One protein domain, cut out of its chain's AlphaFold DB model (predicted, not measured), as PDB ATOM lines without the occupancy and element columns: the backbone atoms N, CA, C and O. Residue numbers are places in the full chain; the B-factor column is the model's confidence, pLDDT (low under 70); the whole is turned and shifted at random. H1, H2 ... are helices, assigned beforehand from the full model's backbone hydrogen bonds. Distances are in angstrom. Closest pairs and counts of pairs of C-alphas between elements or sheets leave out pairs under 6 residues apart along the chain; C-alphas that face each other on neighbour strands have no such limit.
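This is residues 29 to 73 of the 79 residues of the protein "Type IV secretion protein Rhs" of Pseudomonas palleroniana (UniProt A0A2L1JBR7). Two helices, H1 and H2, lie near each other, joined by a looped link, residues 41 to 60; the link's Ala 46 and the end of H2 lie at opposite ends of the long axis. The 45 printed residues hold H1 then H2 and no named strand, an all-helix domain. It is compact, with a radius of gyration of the C-alphas of 9.8 A, yet elongated, spanning 29 by 17 by 16 A.

Begin with H1, residues 29 to 40, where every O i to N i+4 pair is within hydrogen-bond range. Go on to H2, residues 61 to 73, where 8 of 9 are. The two are near each other, with 9 pairs of C-alphas within 10 A and the closest 8.1 A apart.

Find C-alpha 29 at (26.952, -34.393, -48.725); from there H1 runs 16.3 A to C-alpha 40. H2 runs 18.7 A from C-alpha 61 at (14.339, -23.823, -53.490) to C-alpha 73 at (29.704, -25.597, -64.041).

The two C-alphas farthest apart, of Ala 46 and Tyr 73, are 30.3 A apart. The printed part has no cut, and H1 to H2 is a long link. Look for pLDDT under 70 at residues 61 to 64 and 66.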
ATOM      1  N   VAL A  29      26.290 -34.914 -49.933       87.38
ATOM      2  CA  VAL A  29      26.952 -34.393 -48.725       87.38
ATOM      3  C   VAL A  29      26.947 -32.869 -48.748       87.38
ATOM      4  O   VAL A  29      26.583 -32.236 -47.758       87.38
ATOM      5  N   LEU A  30      27.271 -32.274 -49.897       86.75
ATOM      6  CA  LEU A  30      27.260 -30.825 -50.071       86.75
ATOM      7  C   LEU A  30      25.848 -30.242 -49.869       86.75
ATOM      8  O   LEU A  30      25.710 -29.179 -49.254       86.75
ATOM      9  N   LEU A  31      24.804 -30.931 -50.350       84.19
ATOM     10  CA  LEU A  31      23.384 -30.583 -50.160       84.19
ATOM     11  C   LEU A  31      22.982 -30.552 -48.694       84.19
ATOM     12  O   LEU A  31      22.457 -29.546 -48.221       84.19
ATOM     13  N   ARG A  32      23.303 -31.607 -47.951       87.94
ATOM     14  CA  ARG A  32      22.980 -31.682 -46.523       87.94
ATOM     15  C   ARG A  32      23.760 -30.652 -45.706       87.94
ATOM     16  O   ARG A  32      23.201 -30.025 -44.813       87.94
ATOM     17  N   ALA A  33      25.027 -30.414 -46.038       86.19
ATOM     18  CA  ALA A  33      25.836 -29.405 -45.360       86.19
ATOM     19  C   ALA A  33      25.346 -27.964 -45.621       86.19
ATOM     20  O   ALA A  33      25.397 -27.144 -44.705       86.19
ATOM     21  N   ALA A  34      24.796 -27.663 -46.807       83.56
ATOM     22  CA  ALA A  34      24.140 -26.375 -47.072       83.56
ATOM     23  C   ALA A  34      22.926 -26.165 -46.150       83.56
ATOM     24  O   ALA A  34      22.843 -25.156 -45.449       83.56
ATOM     25  N   GLY A  35      22.044 -27.165 -46.065       83.19
ATOM     26  CA  GLY A  35      20.893 -27.132 -45.165       83.19
ATOM     27  C   GLY A  35      21.274 -27.013 -43.686       83.19
ATOM     28  O   GLY A  35      20.670 -26.242 -42.935       83.19
ATOM     29  N   ALA A  36      22.330 -27.714 -43.260       85.38
ATOM     30  CA  ALA A  36      22.865 -27.603 -41.904       85.38
ATOM     31  C   ALA A  36      23.369 -26.180 -41.601       85.38
ATOM     32  O   ALA A  36      23.054 -25.631 -40.543       85.38
ATOM     33  N   ALA A  37      24.094 -25.560 -42.538       84.69
ATOM     34  CA  ALA A  37      24.571 -24.185 -42.408       84.69
ATOM     35  C   ALA A  37      23.411 -23.178 -42.349       84.69
ATOM     36  O   ALA A  37      23.421 -22.271 -41.515       84.69
ATOM     37  N   GLN A  38      22.370 -23.362 -43.166       79.44
ATOM     38  CA  GLN A  38      21.188 -22.499 -43.149       79.44
ATOM     39  C   GLN A  38      20.409 -22.596 -41.831       79.44
ATOM     40  O   GLN A  38      19.961 -21.573 -41.295       79.44
ATOM     41  N   LYS A  39      20.282 -23.812 -41.282       82.94
ATOM     42  CA  LYS A  39      19.692 -24.052 -39.959       82.94
ATOM     43  C   LYS A  39      20.518 -23.400 -38.851       82.94
ATOM     44  O   LYS A  39      19.948 -22.710 -38.011       82.94
ATOM     45  N   ALA A  40      21.842 -23.549 -38.883       84.38
ATOM     46  CA  ALA A  40      22.745 -22.901 -37.930       84.38
ATOM     47  C   ALA A  40      22.674 -21.363 -38.003       84.38
ATOM     48  O   ALA A  40      22.728 -20.695 -36.976       84.38
ATOM     49  N   ALA A  41      22.485 -20.803 -39.201       81.75
ATOM     50  CA  ALA A  41      22.293 -19.370 -39.412       81.75
ATOM     51  C   ALA A  41      20.897 -18.857 -39.001       81.75
ATOM     52  O   ALA A  41      20.636 -17.660 -39.113       81.75
ATOM     53  N   GLY A  42      19.976 -19.734 -38.576       82.25
ATOM     54  CA  GLY A  42      18.612 -19.358 -38.187       82.25
ATOM     55  C   GLY A  42      17.742 -18.863 -39.349       82.25
ATOM     56  O   GLY A  42      16.749 -18.179 -39.125       82.25
ATOM     57  N   THR A  43      18.114 -19.183 -40.594       77.62
ATOM     58  CA  THR A  43      17.394 -18.744 -41.810       77.62
ATOM     59  C   THR A  43      16.640 -19.881 -42.506       77.62
ATOM     60  O   THR A  43      16.096 -19.696 -43.597       77.62
ATOM     61  N   SER A  44      16.601 -21.063 -41.888       76.69
ATOM     62  CA  SER A  44      15.781 -22.189 -42.345       76.69
ATOM     63  C   SER A  44      14.327 -22.008 -41.896       76.69
ATOM     64  O   SER A  44      14.060 -21.462 -40.824       76.69
ATOM     65  N   ARG A  45      13.380 -22.445 -42.731       75.12
ATOM     66  CA  ARG A  45      11.939 -22.451 -42.442       75.12
ATOM     67  C   ARG A  45      11.488 -23.893 -42.241       75.12
ATOM     68  O   ARG A  45      11.992 -24.786 -42.913       75.12
ATOM     69  N   ALA A  46      10.505 -24.120 -41.368       76.44
ATOM     70  CA  ALA A  46       9.998 -25.467 -41.074       76.44
ATOM     71  C   ALA A  46       9.517 -26.220 -42.333       76.44
ATOM     72  O   ALA A  46       9.653 -27.435 -42.419       76.44
ATOM     73  N   GLU A  47       9.013 -25.489 -43.332       76.38
ATOM     74  CA  GLU A  47       8.575 -26.020 -44.631       76.38
ATOM     75  C   GLU A  47       9.705 -26.620 -45.488       76.38
ATOM     76  O   GLU A  47       9.428 -27.376 -46.413       76.38
ATOM     77  N   PHE A  48      10.971 -26.317 -45.184       77.62
ATOM     78  CA  PHE A  48      12.129 -26.875 -45.891       77.62
ATOM     79  C   PHE A  48      12.581 -28.222 -45.319       77.62
ATOM     80  O   PHE A  48      13.423 -28.895 -45.917       77.62
ATOM     81  N   GLY A  49      12.021 -28.630 -44.175       80.38
ATOM     82  CA  GLY A  49      12.426 -29.833 -43.459       80.38
ATOM     83  C   GLY A  49      13.786 -29.686 -42.774       80.38
ATOM     84  O   GLY A  49      14.246 -28.586 -42.474       80.38
ATOM     85  N   ASP A  50      14.432 -30.820 -42.514       82.62
ATOM     86  CA  ASP A  50      15.724 -30.890 -41.834       82.62
ATOM     87  C   ASP A  50      16.819 -31.438 -42.751       82.62
ATOM     88  O   ASP A  50      16.569 -32.258 -43.631       82.62
ATOM     89  N   TRP A  51      18.072 -31.060 -42.487       82.25
ATOM     90  CA  TRP A  51      19.229 -31.482 -43.285       82.25
ATOM     91  C   TRP A  51      19.538 -32.985 -43.233       82.25
ATOM     92  O   TRP A  51      20.211 -33.525 -44.116       82.25
ATOM     93  N   TRP A  52      19.028 -33.692 -42.226       84.81
ATOM     94  CA  TRP A  52      19.077 -35.155 -42.165       84.81
ATOM     95  C   TRP A  52      17.897 -35.833 -42.878       84.81
ATOM     96  O   TRP A  52      17.986 -37.031 -43.142       84.81
ATOM     97  N   GLY A  53      16.835 -35.097 -43.212       83.75
ATOM     98  CA  GLY A  53      15.618 -35.615 -43.840       83.75
ATOM     99  C   GLY A  53      15.708 -35.743 -45.362       83.75
ATOM    100  O   GLY A  53      16.788 -35.963 -45.922       83.75
ATOM    101  N   ASP A  54      14.554 -35.612 -46.012       81.88
ATOM    102  CA  ASP A  54      14.417 -35.640 -47.469       81.88
ATOM    103  C   ASP A  54      14.794 -34.295 -48.108       81.88
ATOM    104  O   ASP A  54      14.849 -33.254 -47.447       81.88
ATOM    105  N   ALA A  55      15.046 -34.308 -49.421       72.44
ATOM    106  CA  ALA A  55      15.234 -33.083 -50.194       72.44
ATOM    107  C   ALA A  55      14.024 -32.136 -49.989       72.44
ATOM    108  O   ALA A  55      12.884 -32.602 -50.049       72.44
ATOM    109  N   PRO A  56      14.237 -30.825 -49.762       76.06
ATOM    110  CA  PRO A  56      15.452 -30.054 -50.045       76.06
ATOM    111  C   PRO A  56      16.470 -29.983 -48.891       76.06
ATOM    112  O   PRO A  56      17.341 -29.119 -48.907       76.06
ATOM    113  N   TYR A  57      16.407 -30.886 -47.908       83.69
ATOM    114  CA  TYR A  57      17.360 -30.965 -46.795       83.69
ATOM    115  C   TYR A  57      17.412 -29.686 -45.940       83.69
ATOM    116  O   TYR A  57      18.471 -29.322 -45.437       83.69
ATOM    117  N   GLY A  58      16.296 -28.976 -45.761       72.81
ATOM    118  CA  GLY A  58      16.253 -27.746 -44.957       72.81
ATOM    119  C   GLY A  58      16.710 -26.467 -45.673       72.81
ATOM    120  O   GLY A  58      16.818 -25.430 -45.011       72.81
ATOM    121  N   ASP A  59      16.959 -26.537 -46.986       70.38
ATOM    122  CA  ASP A  59      17.417 -25.435 -47.847       70.38
ATOM    123  C   ASP A  59      16.269 -24.825 -48.690       70.38
ATOM    124  O   ASP A  59      15.274 -25.490 -48.990       70.38
ATOM    125  N   ASP A  60      16.398 -23.553 -49.076       70.75
ATOM    126  CA  ASP A  60      15.414 -22.841 -49.909       70.75
ATOM    127  C   ASP A  60      15.518 -23.296 -51.382       70.75
ATOM    128  O   ASP A  60      16.601 -23.518 -51.925       70.75
ATOM    129  N   GLN A  61      14.384 -23.410 -52.080       65.50
ATOM    130  CA  GLN A  61      14.339 -23.823 -53.490       65.50
ATOM    131  C   GLN A  61      15.135 -22.897 -54.429       65.50
ATOM    132  O   GLN A  61      15.620 -23.350 -55.467       65.50
ATOM    133  N   ILE A  62      15.288 -21.613 -54.082       61.59
ATOM    134  CA  ILE A  62      16.104 -20.664 -54.859       61.59
ATOM    135  C   ILE A  62      17.599 -20.946 -54.674       61.59
ATOM    136  O   ILE A  62      18.374 -20.842 -55.625       61.59
ATOM    137  N   ASP A  63      18.005 -21.338 -53.469       63.62
ATOM    138  CA  ASP A  63      19.393 -21.666 -53.151       63.62
ATOM    139  C   ASP A  63      19.791 -22.999 -53.818       63.62
ATOM    140  O   ASP A  63      20.874 -23.104 -54.402       63.62
ATOM    141  N   GLN A  64      18.850 -23.947 -53.917       66.12
ATOM    142  CA  GLN A  64      18.984 -25.190 -54.690       66.12
ATOM    143  C   GLN A  64      19.235 -24.975 -56.194       66.12
ATOM    144  O   GLN A  64      19.907 -25.797 -56.822       66.12
ATOM    145  N   HIS A  65      18.729 -23.891 -56.791       74.56
ATOM    146  CA  HIS A  65      18.991 -23.582 -58.201       74.56
ATOM    147  C   HIS A  65      20.468 -23.234 -58.430       74.56
ATOM    148  O   HIS A  65      21.134 -23.899 -59.218       74.56
ATOM    149  N   TRP A  66      21.013 -22.275 -57.676       69.50
ATOM    150  CA  TRP A  66      22.426 -21.876 -57.783       69.50
ATOM    151  C   TRP A  66      23.393 -22.990 -57.396       69.50
ATOM    152  O   TRP A  66      24.497 -23.090 -57.931       69.50
ATOM    153  N   ILE A  67      22.950 -23.854 -56.489       70.50
ATOM    154  CA  ILE A  67      23.649 -25.076 -56.128       70.50
ATOM    155  C   ILE A  67      23.833 -26.003 -57.338       70.50
ATOM    156  O   ILE A  67      24.937 -26.500 -57.563       70.50
ATOM    157  N   LYS A  68      22.770 -26.230 -58.118       75.12
ATOM    158  CA  LYS A  68      22.823 -27.079 -59.315       75.12
ATOM    159  C   LYS A  68      23.682 -26.440 -60.401       75.12
ATOM    160  O   LYS A  68      24.535 -27.119 -60.957       75.12
ATOM    161  N   GLU A  69      23.534 -25.134 -60.618       80.69
ATOM    162  CA  GLU A  69      24.363 -24.383 -61.570       80.69
ATOM    163  C   GLU A  69      25.865 -24.498 -61.243       80.69
ATOM    164  O   GLU A  69      26.683 -24.678 -62.142       80.69
ATOM    165  N   GLY A  70      26.246 -24.464 -59.960       76.94
ATOM    166  CA  GLY A  70      27.641 -24.654 -59.538       76.94
ATOM    167  C   GLY A  70      28.196 -26.051 -59.830       76.94
ATOM    168  O   GLY A  70      29.353 -26.186 -60.228       76.94
ATOM    169  N   ILE A  71      27.379 -27.093 -59.667       76.81
ATOM    170  CA  ILE A  71      27.770 -28.479 -59.968       76.81
ATOM    171  C   ILE A  71      27.939 -28.669 -61.475       76.81
ATOM    172  O   ILE A  71      28.952 -29.206 -61.919       76.81
ATOM    173  N   GLU A  72      26.970 -28.209 -62.263       83.75
ATOM    174  CA  GLU A  72      27.025 -28.316 -63.721       83.75
ATOM    175  C   GLU A  72      28.190 -27.501 -64.296       83.75
ATOM    176  O   GLU A  72      28.885 -27.968 -65.202       83.75
ATOM    177  N   TYR A  73      28.496 -26.341 -63.706       84.06
ATOM    178  CA  TYR A  73      29.704 -25.597 -64.041       84.06
ATOM    179  C   TYR A  73      30.972 -26.415 -63.768       84.06
ATOM    180  O   TYR A  73      31.791 -26.560 -64.673       84.06
TER     181      TYR A  73